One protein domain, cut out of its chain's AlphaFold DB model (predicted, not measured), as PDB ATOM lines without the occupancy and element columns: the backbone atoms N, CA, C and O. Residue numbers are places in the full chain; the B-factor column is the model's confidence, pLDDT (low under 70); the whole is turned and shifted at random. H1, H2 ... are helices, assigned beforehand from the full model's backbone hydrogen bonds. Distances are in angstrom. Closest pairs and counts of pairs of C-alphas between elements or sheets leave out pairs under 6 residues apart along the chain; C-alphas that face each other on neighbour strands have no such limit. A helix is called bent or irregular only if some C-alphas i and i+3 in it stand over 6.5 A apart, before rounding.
ATOM      1  N   GLY A  29     135.695 -53.438  94.234       96.00
ATOM      2  CA  GLY A  29     136.557 -54.294  93.411       96.00
ATOM      3  C   GLY A  29     137.693 -54.934  94.219       96.00
ATOM      4  O   GLY A  29     137.981 -56.125  94.088       96.00
ATOM      5  N   ALA A  30     138.306 -54.166  95.119       95.88
ATOM      6  CA  ALA A  30     139.367 -54.661  95.988       95.88
ATOM      7  C   ALA A  30     138.826 -55.623  97.062       95.88
ATOM      8  O   ALA A  30     139.493 -56.607  97.400       95.88
ATOM      9  N   ALA A  31     137.614 -55.376  97.562       96.88
ATOM     10  CA  ALA A  31     136.895 -56.287  98.443       96.88
ATOM     11  C   ALA A  31     136.505 -57.583  97.716       96.88
ATOM     12  O   ALA A  31     136.683 -58.669  98.268       96.88
ATOM     13  N   ALA A  32     136.054 -57.494  96.461       97.81
ATOM     14  CA  ALA A  32     135.724 -58.646  95.629       97.81
ATOM     15  C   ALA A  32     136.942 -59.550  95.401       97.81
ATOM     16  O   ALA A  32     136.851 -60.766  95.565       97.81
ATOM     17  N   ALA A  33     138.103 -58.961  95.096       96.81
ATOM     18  CA  ALA A  33     139.355 -59.700  94.957       96.81
ATOM     19  C   ALA A  33     139.747 -60.414  96.260       96.81
ATOM     20  O   ALA A  33     140.120 -61.588  96.231       96.81
ATOM     21  N   LEU A  34     139.617 -59.733  97.406       96.25
ATOM     22  CA  LEU A  34     139.902 -60.325  98.715       96.25
ATOM     23  C   LEU A  34     138.954 -61.490  99.032       96.25
ATOM     24  O   LEU A  34     139.417 -62.559  99.420       96.25
ATOM     25  N   ALA A  35     137.647 -61.314  98.821       96.88
ATOM     26  CA  ALA A  35     136.657 -62.370  99.021       96.88
ATOM     27  C   ALA A  35     136.923 -63.580  98.117       96.88
ATOM     28  O   ALA A  35     136.868 -64.722  98.576       96.88
ATOM     29  N   LEU A  36     137.279 -63.344  96.850       96.62
ATOM     30  CA  LEU A  36     137.605 -64.414  95.915       96.62
ATOM     31  C   LEU A  36     138.871 -65.159  96.357       96.62
ATOM     32  O   LEU A  36     138.885 -66.389  96.367       96.62
ATOM     33  N   GLY A  37     139.922 -64.442  96.762       94.44
ATOM     34  CA  GLY A  37     141.148 -65.035  97.306       94.44
ATOM     35  C   GLY A  37     140.904 -65.849  98.581       94.44
ATOM     36  O   GLY A  37     141.491 -66.914  98.750       94.44
ATOM     37  N   ALA A  38     139.971 -65.403  99.424       94.50
ATOM     38  CA  ALA A  38     139.548 -66.098 100.637       94.50
ATOM     39  C   ALA A  38     138.578 -67.269 100.379       94.50
ATOM     40  O   ALA A  38     138.119 -67.891 101.337       94.50
ATOM     41  N   GLY A  39     138.238 -67.576  99.123       95.56
ATOM     42  CA  GLY A  39     137.320 -68.666  98.787       95.56
ATOM     43  C   GLY A  39     135.876 -68.402  99.216       95.56
ATOM     44  O   GLY A  39     135.186 -69.322  99.638       95.56
ATOM     45  N   VAL A  40     135.425 -67.147  99.126       96.50
ATOM     46  CA  VAL A  40     134.029 -66.740  99.354       96.50
ATOM     47  C   VAL A  40     133.456 -66.155  98.058       96.50
ATOM     48  O   VAL A  40     133.289 -64.935  97.940       96.50
ATOM     49  N   PRO A  41     133.222 -66.993  97.032       97.88
ATOM     50  CA  PRO A  41     132.877 -66.503  95.705       97.88
ATOM     51  C   PRO A  41     131.511 -65.799  95.645       97.88
ATOM     52  O   PRO A  41     131.365 -64.900  94.825       97.88
ATOM     53  N   ASP A  42     130.546 -66.094  96.526       97.94
ATOM     54  CA  ASP A  42     129.275 -65.340  96.572       97.94
ATOM     55  C   ASP A  42     129.482 -63.844  96.889       97.94
ATOM     56  O   ASP A  42     128.986 -62.968  96.176       97.94
ATOM     57  N   LEU A  43     130.293 -63.536  97.912       97.75
ATOM     58  CA  LEU A  43     130.634 -62.149  98.254       97.75
ATOM     59  C   LEU A  43     131.458 -61.491  97.145       97.75
ATOM     60  O   LEU A  43     131.223 -60.331  96.807       97.75
ATOM     61  N   ALA A  44     132.387 -62.240  96.545       98.19
ATOM     62  CA  ALA A  44     133.183 -61.748  95.428       98.19
ATOM     63  C   ALA A  44     132.320 -61.373  94.219       98.19
ATOM     64  O   ALA A  44     132.537 -60.322  93.619       98.19
ATOM     65  N   LEU A  45     131.323 -62.198  93.885       98.56
ATOM     66  CA  LEU A  45     130.370 -61.909  92.821       98.56
ATOM     67  C   LEU A  45     129.584 -60.634  93.138       98.56
ATOM     68  O   LEU A  45     129.543 -59.718  92.321       98.56
ATOM     69  N   ARG A  46     129.012 -60.547  94.342       98.19
ATOM     70  CA  ARG A  46     128.193 -59.406  94.768       98.19
ATOM     71  C   ARG A  46     128.953 -58.083  94.703       98.19
ATOM     72  O   ARG A  46     128.465 -57.123  94.111       98.19
ATOM     73  N   TRP A  47     130.142 -58.025  95.296       98.38
ATOM     74  CA  TRP A  47     130.950 -56.804  95.295       98.38
ATOM     75  C   TRP A  47     131.572 -56.527  93.923       98.38
ATOM     76  O   TRP A  47     131.672 -55.372  93.524       98.38
ATOM     77  N   GLY A  48     131.912 -57.564  93.152       98.12
ATOM     78  CA  GLY A  48     132.383 -57.405  91.776       98.12
ATOM     79  C   GLY A  48     131.330 -56.762  90.870       98.12
ATOM     80  O   GLY A  48     131.666 -55.886  90.080       98.12
ATOM     81  N   LEU A  49     130.056 -57.138  91.026       97.88
ATOM     82  CA  LEU A  49     128.935 -56.490  90.334       97.88
ATOM     83  C   LEU A  49     128.767 -55.027  90.765       97.88
ATOM     84  O   LEU A  49     128.587 -54.158  89.915       97.88
ATOM     85  N   ALA A  50     128.859 -54.748  92.069       97.38
ATOM     86  CA  ALA A  50     128.737 -53.391  92.609       97.38
ATOM     87  C   ALA A  50     129.850 -52.447  92.116       97.38
ATOM     88  O   ALA A  50     129.597 -51.269  91.883       97.38
ATOM     89  N   ALA A  51     131.056 -52.969  91.878       96.50
ATOM     90  CA  ALA A  51     132.179 -52.210  91.323       96.50
ATOM     91  C   ALA A  51     132.023 -51.857  89.825       96.50
ATOM     92  O   ALA A  51     132.894 -51.196  89.251       96.50
ATOM     93  N   GLY A  52     130.963 -52.329  89.160       94.31
ATOM     94  CA  GLY A  52     130.710 -52.062  87.747       94.31
ATOM     95  C   GLY A  52     131.817 -52.612  86.829       94.31
ATOM     96  O   GLY A  52     132.318 -53.716  87.061       94.31
ATOM     97  N   PRO A  53     132.233 -51.868  85.783       92.94
ATOM     98  CA  PRO A  53     133.222 -52.345  84.813       92.94
ATOM     99  C   PRO A  53     134.549 -52.802  85.436       92.94
ATOM    100  O   PRO A  53     135.135 -53.782  84.983       92.94
ATOM    101  N   ALA A  54     134.998 -52.142  86.509       91.69
ATOM    102  CA  ALA A  54     136.255 -52.470  87.183       91.69
ATOM    103  C   ALA A  54     136.215 -53.828  87.913       91.69
ATOM    104  O   ALA A  54     137.253 -54.462  88.093       91.69
ATOM    105  N   GLY A  55     135.028 -54.291  88.324       95.44
ATOM    106  CA  GLY A  55     134.839 -55.584  88.988       95.44
ATOM    107  C   GLY A  55     134.331 -56.700  88.080       95.44
ATOM    108  O   GLY A  55     134.249 -57.842  88.529       95.44
ATOM    109  N   ALA A  56     134.024 -56.416  86.810       96.44
ATOM    110  CA  ALA A  56     133.365 -57.363  85.911       96.44
ATOM    111  C   ALA A  56     134.147 -58.678  85.734       96.44
ATOM    112  O   ALA A  56     133.561 -59.760  85.789       96.44
ATOM    113  N   ALA A  57     135.477 -58.610  85.601       97.25
ATOM    114  CA  ALA A  57     136.318 -59.804  85.483       97.25
ATOM    115  C   ALA A  57     136.313 -60.657  86.768       97.25
ATOM    116  O   ALA A  57     136.265 -61.886  86.701       97.25
ATOM    117  N   LEU A  58     136.313 -60.016  87.943       97.62
ATOM    118  CA  LEU A  58     136.223 -60.703  89.235       97.62
ATOM    119  C   LEU A  58     134.844 -61.332  89.435       97.62
ATOM    120  O   LEU A  58     134.757 -62.478  89.870       97.62
ATOM    121  N   ALA A  59     133.781 -60.617  89.063       98.56
ATOM    122  CA  ALA A  59     132.417 -61.127  89.084       98.56
ATOM    123  C   ALA A  59     132.269 -62.352  88.164       98.56
ATOM    124  O   ALA A  59     131.718 -63.368  88.582       98.56
ATOM    125  N   ALA A  60     132.823 -62.305  86.948       98.62
ATOM    126  CA  ALA A  60     132.827 -63.440  86.028       98.62
ATOM    127  C   ALA A  60     133.563 -64.653  86.621       98.62
ATOM    128  O   ALA A  60     133.021 -65.757  86.644       98.62
ATOM    129  N   ALA A  61     134.771 -64.454  87.158       98.31
ATOM    130  CA  ALA A  61     135.539 -65.522  87.798       98.31
ATOM    131  C   ALA A  61     134.811 -66.122  89.016       98.31
ATOM    132  O   ALA A  61     134.827 -67.339  89.212       98.31
ATOM    133  N   ALA A  62     134.145 -65.289  89.817       98.62
ATOM    134  CA  ALA A  62     133.338 -65.722  90.950       98.62
ATOM    135  C   ALA A  62     132.111 -66.539  90.511       98.62
ATOM    136  O   ALA A  62     131.876 -67.621  91.049       98.62
ATOM    137  N   ALA A  63     131.387 -66.083  89.484       98.81
ATOM    138  CA  ALA A  63     130.261 -66.813  88.903       98.81
ATOM    139  C   ALA A  63     130.690 -68.187  88.359       98.81
ATOM    140  O   ALA A  63     130.013 -69.184  88.608       98.81
ATOM    141  N   LEU A  64     131.853 -68.272  87.697       98.56
ATOM    142  CA  LEU A  64     132.427 -69.550  87.259       98.56
ATOM    143  C   LEU A  64     132.737 -70.473  88.443       98.56
ATOM    144  O   LEU A  64     132.431 -71.661  88.377       98.56
ATOM    145  N   ARG A  65     133.309 -69.956  89.540       98.06
ATOM    146  CA  ARG A  65     133.565 -70.758  90.753       98.06
ATOM    147  C   ARG A  65     132.289 -71.323  91.360       98.06
ATOM    148  O   ARG A  65     132.288 -72.484  91.746       98.06
ATOM    149  N   LEU A  66     131.214 -70.540  91.373       98.44
ATOM    150  CA  LEU A  66     129.893 -70.959  91.853       98.44
ATOM    151  C   LEU A  66     129.173 -71.926  90.895       98.44
ATOM    152  O   LEU A  66     128.108 -72.433  91.230       98.44
ATOM    153  N   GLY A  67     129.698 -72.157  89.685       97.69
ATOM    154  CA  GLY A  67     129.008 -72.928  88.645       97.69
ATOM    155  C   GLY A  67     127.825 -72.192  88.000       97.69
ATOM    156  O   GLY A  67     127.019 -72.812  87.314       97.69
ATOM    157  N   GLN A  68     127.709 -70.873  88.185       98.25
ATOM    158  CA  GLN A  68     126.650 -70.044  87.603       98.25
ATOM    159  C   GLN A  68     126.991 -69.671  86.153       98.25
ATOM    160  O   GLN A  68     127.361 -68.532  85.852       98.25
ATOM    161  N   THR A  69     126.895 -70.644  85.247       97.81
ATOM    162  CA  THR A  69     127.356 -70.527  83.852       97.81
ATOM    163  C   THR A  69     126.650 -69.412  83.071       97.81
ATOM    164  O   THR A  69     127.313 -68.660  82.359       97.81
ATOM    165  N   ASP A  70     125.346 -69.207  83.258       97.75
ATOM    166  CA  ASP A  70     124.607 -68.142  82.558       97.75
ATOM    167  C   ASP A  70     124.966 -66.738  83.049       97.75
ATOM    168  O   ASP A  70     125.118 -65.801  82.259       97.75
ATOM    169  N   THR A  71     125.166 -66.581  84.359       98.12
ATOM    170  CA  THR A  71     125.679 -65.332  84.931       98.12
ATOM    171  C   THR A  71     127.090 -65.057  84.424       98.12
ATOM    172  O   THR A  71     127.361 -63.947  83.967       98.12
ATOM    173  N   ALA A  72     127.965 -66.066  84.417       98.31
ATOM    174  CA  ALA A  72     129.315 -65.936  83.886       98.31
ATOM    175  C   ALA A  72     129.310 -65.549  82.396       98.31
ATOM    176  O   ALA A  72     130.017 -64.621  82.016       98.31
ATOM    177  N   GLN A  73     128.470 -66.175  81.565       97.75
ATOM    178  CA  GLN A  73     128.335 -65.843  80.141       97.75
ATOM    179  C   GLN A  73     128.015 -64.359  79.922       97.75
ATOM    180  O   GLN A  73     128.665 -63.702  79.102       97.75
ATOM    181  N   ARG A  74     127.030 -63.825  80.658       97.94
ATOM    182  CA  ARG A  74     126.632 -62.411  80.564       97.94
ATOM    183  C   ARG A  74     127.745 -61.465  80.999       97.94
ATOM    184  O   ARG A  74     127.894 -60.405  80.404       97.94
ATOM    185  N   LEU A  75     128.522 -61.847  82.012       98.31
ATOM    186  CA  LEU A  75     129.621 -61.031  82.530       98.31
ATOM    187  C   LEU A  75     130.865 -61.075  81.639       98.31
ATOM    188  O   LEU A  75     131.569 -60.077  81.544       98.31
ATOM    189  N   ILE A  76     131.129 -62.203  80.975       98.19
ATOM    190  CA  ILE A  76     132.293 -62.386  80.096       98.19
ATOM    191  C   ILE A  76     132.121 -61.636  78.772       98.19
ATOM    192  O   ILE A  76     133.095 -61.096  78.253       98.19
ATOM    193  N   GLY A  77     130.907 -61.601  78.211       95.44
ATOM    194  CA  GLY A  77     130.640 -61.014  76.891       95.44
ATOM    195  C   GLY A  77     131.175 -59.581  76.707       95.44
ATOM    196  O   GLY A  77     131.877 -59.342  75.722       95.44
ATOM    197  N   PRO A  78     130.904 -58.653  77.646       96.25
ATOM    198  CA  PRO A  78     131.376 -57.269  77.584       96.25
ATOM    199  C   PRO A  78     132.863 -57.061  77.909       96.25
ATOM    200  O   PRO A  78     133.348 -55.941  77.761       96.25
ATOM    201  N   LEU A  79     133.591 -58.079  78.389       97.56
ATOM    202  CA  LEU A  79     135.011 -57.923  78.724       97.56
ATOM    203  C   LEU A  79     135.852 -57.656  77.460       97.56
ATOM    204  O   LEU A  79     135.481 -58.109  76.368       97.56
ATOM    205  N   PRO A  80     137.012 -56.985  77.582       96.75
ATOM    206  CA  PRO A  80     137.950 -56.831  76.474       96.75
ATOM    207  C   PRO A  80     138.309 -58.185  75.834       96.75
ATOM    208  O   PRO A  80     138.425 -59.178  76.552       96.75
TER     209      PRO A  80
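AT A GLANCE: This is residues 29 to 80 of the 228 residues of an uncharacterized protein of Deinococcus irradiatisoli (UniProt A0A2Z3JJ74). Four short helices run back and forth side by side: H1, H2 and H3 form a small triangular bundle, and H4 packs on H3 on the side away from H1 and H2. H3, the longest, is the middle piece and touches the other three. The printed part has 52 residues, with four named helices in the order H1, H2, H3, H4 and no named strand; the class is all helix. It is compact, with a radius of gyration of the C-alphas of 9.4 A, and rounded, with spans of 25 by 22 by 15 A.

HOW THE PARTS SIT: H1, residues 29 to 37, and H2, residues 41 to 50, form a helical hairpin at a shallow tilt of 11 degrees; they touch, and their closest C-alphas, those of Ala 32 and Ala 44, are 4.0 A apart. H3, residues 52 to 65, is the hub. H2 and H3 form the next helical hairpin and touch, with the C-alphas of Gly 48 and Gly 55 closest at 4.1 A and a shallow tilt of 20 degrees. H1 and H3 touch and run the same way at a shallow tilt of 15 degrees; the C-alphas of Gly 29 and Gly 55 are closest, at 4.9 A. H4, residues 69 to 76, touches H3 in a third helical hairpin at a shallow tilt of 29 degrees, the closest C-alphas being those of Ala 60 and Ala 72, 4.8 A apart. H1 and H4 are apart, as are H2 and H4. In H1, H2 and H4 every O i to N i+4 pair is within hydrogen-bond range; in H3 8 of 10 are.

IN THESE COORDINATES: H1 begins at C-alpha 29 (136.557, -54.294, 93.411) and is 12.3 A long from first to last C-alpha; H2 is 14.1 A long. H3 is 19.2 A long and irregular: C-alphas 54 and 57 are 7.5 A apart. H4 is 10.2 A long and ends at C-alpha 76 (132.293, -62.386, 80.096).

THE WHOLE: The C-alphas farthest apart, those of Ala 38 and Pro 78, are 26.0 A apart. The printed part has no cut, and its three links between helices are tight. The mean pLDDT of the printed part is 97.1, and no printed residue is under 70.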